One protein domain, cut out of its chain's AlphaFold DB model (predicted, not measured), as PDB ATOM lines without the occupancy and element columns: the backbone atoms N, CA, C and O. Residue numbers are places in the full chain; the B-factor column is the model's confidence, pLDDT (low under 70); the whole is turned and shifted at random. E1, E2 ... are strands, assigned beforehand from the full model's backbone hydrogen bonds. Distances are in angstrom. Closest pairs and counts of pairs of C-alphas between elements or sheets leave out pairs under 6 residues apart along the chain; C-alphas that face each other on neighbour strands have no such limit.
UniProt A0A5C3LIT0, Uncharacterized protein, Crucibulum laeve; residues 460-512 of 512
ATOM      1  N   ILE A 460      21.585  -5.595 -29.571       94.38
ATOM      2  CA  ILE A 460      20.730  -6.469 -30.371       94.38
ATOM      3  C   ILE A 460      19.597  -5.618 -30.930       94.38
ATOM      4  O   ILE A 460      18.849  -4.996 -30.174       94.38
ATOM      5  N   HIS A 461      19.458  -5.644 -32.249       94.81
ATOM      6  CA  HIS A 461      18.306  -5.104 -32.955       94.81
ATOM      7  C   HIS A 461      17.341  -6.232 -33.308       94.81
ATOM      8  O   HIS A 461      17.762  -7.347 -33.627       94.81
ATOM      9  N   SER A 462      16.046  -5.956 -33.209       92.31
ATOM     10  CA  SER A 462      15.008  -6.881 -33.632       92.31
ATOM     11  C   SER A 462      13.757  -6.116 -34.034       92.31
ATOM     12  O   SER A 462      13.283  -5.261 -33.287       92.31
ATOM     13  N   SER A 463      13.177  -6.480 -35.173       90.44
ATOM     14  CA  SER A 463      11.947  -5.870 -35.673       90.44
ATOM     15  C   SER A 463      10.949  -6.923 -36.160       90.44
ATOM     16  O   SER A 463      11.310  -8.035 -36.551       90.44
ATOM     17  N   SER A 464       9.656  -6.607 -36.065       87.62
ATOM     18  CA  SER A 464       8.562  -7.438 -36.582       87.62
ATOM     19  C   SER A 464       7.293  -6.607 -36.704       87.62
ATOM     20  O   SER A 464       6.917  -5.947 -35.741       87.62
ATOM     21  N   HIS A 465       6.608  -6.669 -37.851       84.44
ATOM     22  CA  HIS A 465       5.312  -6.006 -38.069       84.44
ATOM     23  C   HIS A 465       5.292  -4.541 -37.574       84.44
ATOM     24  O   HIS A 465       4.475  -4.189 -36.730       84.44
ATOM     25  N   ARG A 466       6.235  -3.712 -38.054       86.06
ATOM     26  CA  ARG A 466       6.408  -2.281 -37.698       86.06
ATOM     27  C   ARG A 466       6.686  -1.983 -36.219       86.06
ATOM     28  O   ARG A 466       6.690  -0.825 -35.804       86.06
ATOM     29  N   VAL A 467       6.934  -3.011 -35.412       93.50
ATOM     30  CA  VAL A 467       7.579  -2.868 -34.109       93.50
ATOM     31  C   VAL A 467       9.081  -2.933 -34.328       93.50
ATOM     32  O   VAL A 467       9.572  -3.911 -34.894       93.50
ATOM     33  N   ASP A 468       9.792  -1.918 -33.852       95.69
ATOM     34  CA  ASP A 468      11.243  -1.811 -33.957       95.69
ATOM     35  C   ASP A 468      11.867  -1.691 -32.565       95.69
ATOM     36  O   ASP A 468      11.439  -0.853 -31.765       95.69
ATOM     37  N   ILE A 469      12.827  -2.564 -32.243       95.94
ATOM     38  CA  ILE A 469      13.402  -2.671 -30.901       95.94
ATOM     39  C   ILE A 469      14.926  -2.727 -30.956       95.94
ATOM     40  O   ILE A 469      15.515  -3.663 -31.500       95.94
ATOM     41  N   GLY A 470      15.556  -1.775 -30.276       96.75
ATOM     42  CA  GLY A 470      16.962  -1.809 -29.902       96.75
ATOM     43  C   GLY A 470      17.128  -2.203 -28.436       96.75
ATOM     44  O   GLY A 470      16.426  -1.697 -27.555       96.75
ATOM     45  N   MET A 471      18.062  -3.114 -28.163       96.44
ATOM     46  CA  MET A 471      18.422  -3.544 -26.813       96.44
ATOM     47  C   MET A 471      19.924  -3.391 -26.593       96.44
ATOM     48  O   MET A 471      20.717  -4.062 -27.252       96.44
ATOM     49  N   TRP A 472      20.302  -2.552 -25.631       96.56
ATOM     50  CA  TRP A 472      21.685  -2.341 -25.206       96.56
ATOM     51  C   TRP A 472      21.884  -2.955 -23.830       96.56
ATOM     52  O   TRP A 472      21.368  -2.438 -22.836       96.56
ATOM     53  N   SER A 473      22.609  -4.065 -23.766       95.00
ATOM     54  CA  SER A 473      22.801  -4.836 -22.541       95.00
ATOM     55  C   SER A 473      24.208  -4.649 -21.986       95.00
ATOM     56  O   SER A 473      25.193  -5.088 -22.588       95.00
ATOM     57  N   ALA A 474      24.265  -4.038 -20.802       90.81
ATOM     58  CA  ALA A 474      25.398  -4.092 -19.891       90.81
ATOM     59  C   ALA A 474      25.285  -5.339 -18.989       90.81
ATOM     60  O   ALA A 474      24.321  -6.102 -19.061       90.81
ATOM     61  N   SER A 475      26.259  -5.554 -18.104       86.44
ATOM     62  CA  SER A 475      26.287  -6.737 -17.228       86.44
ATOM     63  C   SER A 475      25.125  -6.807 -16.225       86.44
ATOM     64  O   SER A 475      24.723  -7.905 -15.840       86.44
ATOM     65  N   SER A 476      24.579  -5.663 -15.799       88.50
ATOM     66  CA  SER A 476      23.545  -5.574 -14.755       88.50
ATOM     67  C   SER A 476      22.215  -4.981 -15.214       88.50
ATOM     68  O   SER A 476      21.244  -5.013 -14.461       88.50
ATOM     69  N   GLU A 477      22.153  -4.411 -16.412       92.81
ATOM     70  CA  GLU A 477      20.985  -3.675 -16.892       92.81
ATOM     71  C   GLU A 477      20.900  -3.689 -18.415       92.81
ATOM     72  O   GLU A 477      21.881  -3.929 -19.118       92.81
ATOM     73  N   THR A 478      19.701  -3.455 -18.938       93.94
ATOM     74  CA  THR A 478      19.457  -3.366 -20.377       93.94
ATOM     75  C   THR A 478      18.568  -2.169 -20.656       93.94
ATOM     76  O   THR A 478      17.474  -2.069 -20.101       93.94
ATOM     77  N   LEU A 479      19.037  -1.275 -21.521       95.75
ATOM     78  CA  LEU A 479      18.200  -0.251 -22.127       95.75
ATOM     79  C   LEU A 479      17.416  -0.895 -23.269       95.75
ATOM     80  O   LEU A 479      18.008  -1.496 -24.163       95.75
ATOM     81  N   VAL A 480      16.095  -0.743 -23.237       95.88
ATOM     82  CA  VAL A 480      15.202  -1.151 -24.325       95.88
ATOM     83  C   VAL A 480      14.581   0.102 -24.918       95.88
ATOM     84  O   VAL A 480      13.891   0.841 -24.215       95.88
ATOM     85  N   VAL A 481      14.806   0.326 -26.208       96.31
ATOM     86  CA  VAL A 481      14.139   1.372 -26.986       96.31
ATOM     87  C   VAL A 481      13.239   0.674 -27.989       96.31
ATOM     88  O   VAL A 481      13.716   0.029 -28.919       96.31
ATOM     89  N   ALA A 482      11.931   0.766 -27.770       95.38
ATOM     90  CA  ALA A 482      10.930   0.116 -28.603       95.38
ATOM     91  C   ALA A 482       9.997   1.158 -29.218       95.38
ATOM     92  O   ALA A 482       9.502   2.047 -28.522       95.38
ATOM     93  N   THR A 483       9.720   1.009 -30.505       95.50
ATOM     94  CA  THR A 483       8.736   1.810 -31.227       95.50
ATOM     95  C   THR A 483       7.664   0.912 -31.829       95.50
ATOM     96  O   THR A 483       7.853  -0.292 -31.995       95.50
ATOM     97  N   ASN A 484       6.505   1.499 -32.106       93.06
ATOM     98  CA  ASN A 484       5.417   0.844 -32.812       93.06
ATOM     99  C   ASN A 484       4.898   1.814 -33.871       93.06
ATOM    100  O   ASN A 484       4.306   2.838 -33.522       93.06
ATOM    101  N   GLY A 485       5.144   1.495 -35.140       88.19
ATOM    102  CA  GLY A 485       4.676   2.269 -36.288       88.19
ATOM    103  C   GLY A 485       3.188   2.084 -36.598       88.19
ATOM    104  O   GLY A 485       2.655   2.784 -37.459       88.19
ATOM    105  N   ASP A 486       2.496   1.165 -35.915       86.12
ATOM    106  CA  ASP A 486       1.062   0.947 -36.091       86.12
ATOM    107  C   ASP A 486       0.200   1.831 -35.185       86.12
ATOM    108  O   ASP A 486       0.523   2.131 -34.035       86.12
ATOM    109  N   ALA A 487      -1.003   2.145 -35.671       80.38
ATOM    110  CA  ALA A 487      -2.035   2.812 -34.877       80.38
ATOM    111  C   ALA A 487      -2.609   1.922 -33.752       80.38
ATOM    112  O   ALA A 487      -3.276   2.420 -32.841       80.38
ATOM    113  N   VAL A 488      -2.378   0.606 -33.815       85.50
ATOM    114  CA  VAL A 488      -2.859  -0.381 -32.840       85.50
ATOM    115  C   VAL A 488      -1.715  -0.910 -31.987       85.50
ATOM    116  O   VAL A 488      -0.586  -1.047 -32.446       85.50
ATOM    117  N   ALA A 489      -2.007  -1.221 -30.725       86.75
ATOM    118  CA  ALA A 489      -1.012  -1.781 -29.820       86.75
ATOM    119  C   ALA A 489      -0.577  -3.184 -30.272       86.75
ATOM    120  O   ALA A 489      -1.418  -4.063 -30.458       86.75
ATOM    121  N   GLN A 490       0.734  -3.393 -30.362       87.69
ATOM    122  CA  GLN A 490       1.341  -4.679 -30.693       87.69
ATOM    123  C   GLN A 490       1.913  -5.364 -29.444       87.69
ATOM    124  O   GLN A 490       2.278  -4.714 -28.460       87.69
ATOM    125  N   ARG A 491       1.989  -6.700 -29.469       86.94
ATOM    126  CA  ARG A 491       2.698  -7.494 -28.454       86.94
ATOM    127  C   ARG A 491       3.983  -8.037 -29.055       86.94
ATOM    128  O   ARG A 491       3.931  -8.711 -30.077       86.94
ATOM    129  N   TYR A 492       5.101  -7.812 -28.373       84.62
ATOM    130  CA  TYR A 492       6.409  -8.268 -28.821       84.62
ATOM    131  C   TYR A 492       7.120  -9.075 -27.722       84.62
ATOM    132  O   TYR A 492       7.276  -8.566 -26.608       84.62
ATOM    133  N   PRO A 493       7.541 -10.327 -27.981       84.25
ATOM    134  CA  PRO A 493       8.293 -11.111 -27.010       84.25
ATOM    135  C   PRO A 493       9.755 -10.643 -26.951       84.25
ATOM    136  O   PRO A 493      10.520 -10.839 -27.892       84.25
ATOM    137  N   LEU A 494      10.164 -10.054 -25.827       81.44
ATOM    138  CA  LEU A 494      11.563  -9.688 -25.589       81.44
ATOM    139  C   LEU A 494      12.367 -10.909 -25.124       81.44
ATOM    140  O   LEU A 494      12.095 -11.486 -24.070       81.44
ATOM    141  N   LEU A 495      13.382 -11.293 -25.898       74.06
ATOM    142  CA  LEU A 495      14.324 -12.350 -25.529       74.06
ATOM    143  C   LEU A 495      15.527 -11.741 -24.796       74.06
ATOM    144  O   LEU A 495      16.510 -11.337 -25.407       74.06
ATOM    145  N   MET A 496      15.451 -11.691 -23.467       67.12
ATOM    146  CA  MET A 496      16.532 -11.178 -22.615       67.12
ATOM    147  C   MET A 496      17.594 -12.267 -22.374       67.12
ATOM    148  O   MET A 496      17.286 -13.330 -21.820       67.12
ATOM    149  N   ARG A 497      18.862 -12.018 -22.737       58.41
ATOM    150  CA  ARG A 497      19.982 -12.905 -22.360       58.41
ATOM    151  C   ARG A 497      20.132 -12.901 -20.831       58.41
ATOM    152  O   ARG A 497      20.366 -11.859 -20.237       58.41
ATOM    153  N   GLY A 498      20.007 -14.069 -20.193       51.28
ATOM    154  CA  GLY A 498      20.298 -14.251 -18.759       51.28
ATOM    155  C   GLY A 498      19.117 -14.618 -17.852       51.28
ATOM    156  O   GLY A 498      19.334 -14.926 -16.680       51.28
ATOM    157  N   SER A 499      17.884 -14.700 -18.358       38.41
ATOM    158  CA  SER A 499      16.766 -15.211 -17.555       38.41
ATOM    159  C   SER A 499      16.797 -16.744 -17.455       38.41
ATOM    160  O   SER A 499      16.084 -17.467 -18.151       38.41
ATOM    161  N   LYS A 500      17.593 -17.283 -16.524       37.09
ATOM    162  CA  LYS A 500      17.220 -18.547 -15.874       37.09
ATOM    163  C   LYS A 500      16.080 -18.254 -14.898       37.09
ATOM    164  O   LYS A 500      16.315 -18.165 -13.698       37.09
ATOM    165  N   ARG A 501      14.864 -18.108 -15.427       35.53
ATOM    166  CA  ARG A 501      13.575 -18.552 -14.862       35.53
ATOM    167  C   ARG A 501      12.454 -17.905 -15.663       35.53
ATOM    168  O   ARG A 501      12.347 -16.686 -15.715       35.53
ATOM    169  N   GLY A 502      11.596 -18.747 -16.238       38.44
ATOM    170  CA  GLY A 502      10.305 -18.319 -16.753       38.44
ATOM    171  C   GLY A 502       9.573 -17.508 -15.685       38.44
ATOM    172  O   GLY A 502       9.237 -18.022 -14.621       38.44
ATOM    173  N   GLY A 503       9.389 -16.231 -15.973       30.27
ATOM    174  CA  GLY A 503       8.599 -15.300 -15.197       30.27
ATOM    175  C   GLY A 503       7.906 -14.408 -16.204       30.27
ATOM    176  O   GLY A 503       8.560 -13.673 -16.936       30.27
ATOM    177  N   VAL A 504       6.591 -14.554 -16.298       33.25
ATOM    178  CA  VAL A 504       5.723 -13.677 -17.078       33.25
ATOM    179  C   VAL A 504       5.922 -12.257 -16.546       33.25
ATOM    180  O   VAL A 504       5.666 -11.999 -15.371       33.25
ATOM    181  N   CYS A 505       6.425 -11.348 -17.383       31.75
ATOM    182  CA  CYS A 505       6.485  -9.925 -17.064       31.75
ATOM    183  C   CYS A 505       5.082  -9.319 -17.195       31.75
ATOM    184  O   CYS A 505       4.754  -8.696 -18.202       31.75
ATOM    185  N   ASP A 506       4.252  -9.512 -16.171       31.09
ATOM    186  CA  ASP A 506       3.074  -8.680 -15.943       31.09
ATOM    187  C   ASP A 506       3.511  -7.397 -15.227       31.09
ATOM    188  O   ASP A 506       4.023  -7.438 -14.108       31.09
ATOM    189  N   GLY A 507       3.290  -6.247 -15.868       27.83
ATOM    190  CA  GLY A 507       3.351  -4.948 -15.198       27.83
ATOM    191  C   GLY A 507       4.159  -3.881 -15.924       27.83
ATOM    192  O   GLY A 507       5.167  -3.409 -15.407       27.83
ATOM    193  N   TRP A 508       3.667  -3.413 -17.072       30.28
ATOM    194  CA  TRP A 508       3.972  -2.052 -17.512       30.28
ATOM    195  C   TRP A 508       3.344  -1.076 -16.508       30.28
ATOM    196  O   TRP A 508       2.123  -0.900 -16.491       30.28
ATOM    197  N   ARG A 509       4.153  -0.440 -15.654       26.88
ATOM    198  CA  ARG A 509       3.732   0.803 -14.996       26.88
ATOM    199  C   ARG A 509       3.831   1.920 -16.027       26.88
ATOM    200  O   ARG A 509       4.913   2.227 -16.507       26.88
ATOM    201  N   ARG A 510       2.681   2.507 -16.363       31.67
ATOM    202  CA  ARG A 510       2.618   3.839 -16.968       31.67
ATOM    203  C   ARG A 510       3.114   4.834 -15.925       31.67
ATOM    204  O   ARG A 510       2.426   5.041 -14.928       31.67
ATOM    205  N   GLU A 511       4.263   5.440 -16.161       29.81
ATOM    206  CA  GLU A 511       4.532   6.787 -15.666       29.81
ATOM    207  C   GLU A 511       4.307   7.714 -16.865       29.81
ATOM    208  O   GLU A 511       4.773   7.421 -17.967       29.81
ATOM    209  N   GLY A 512       3.392   8.668 -16.679       36.34
ATOM    210  CA  GLY A 512       2.804   9.494 -17.736       36.34
ATOM    211  C   GLY A 512       3.439  10.860 -17.884       36.34
ATOM    212  O   GLY A 512       4.442  11.130 -17.189       36.34
TER     213      GLY A 512
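AT A GLANCE: This is residues 460 to 512 of the 512 residues of an uncharacterized protein of Crucibulum laeve (UniProt A0A5C3LIT0). Little of this domain is regular structure: look for one small sheet of three strands, E1, E2 and E3, and a long stretch, residues 485 to 512, that folds back after E3 and ends in a tail, with residues 499 to 504 and 506 to 512 sticking out. The 53 printed residues have no named helix; the antiparallel sheet has the order E1, E2, E3, as along the chain, and the class is all strand, with 19 residues in named elements. The whole is only just loose, close to compact, with a radius of gyration of the C-alphas of 12.4 A, spanning 34 by 23 by 22 A.

IN THESE COORDINATES: Find C-alpha 460 at (20.730, -6.469, -30.371); E1 runs from there to residue 464, 13.7 A. E2, residues 467 to 473, and E3, residues 478 to 484, each measure 19.2 A; E3 ends at C-alpha 484, (5.417, 0.844, -32.812).

HOW THE PARTS SIT: The strands form a meander, each the antiparallel neighbour of the one before. In the hairpin E1 and E2, at 165 degrees, N 462 and O 469 are 2.9 A apart, within hydrogen-bond range. In the hairpin E2 and E3, at 172 degrees, look at N 483 and O 468, 2.8 A apart.

THE WHOLE: The C-alphas farthest apart, of Ser 475 and Ala 487, are 34.7 A apart. The printed part has no cut, and both links are tight. Residues 496 to 512 have pLDDT under 70.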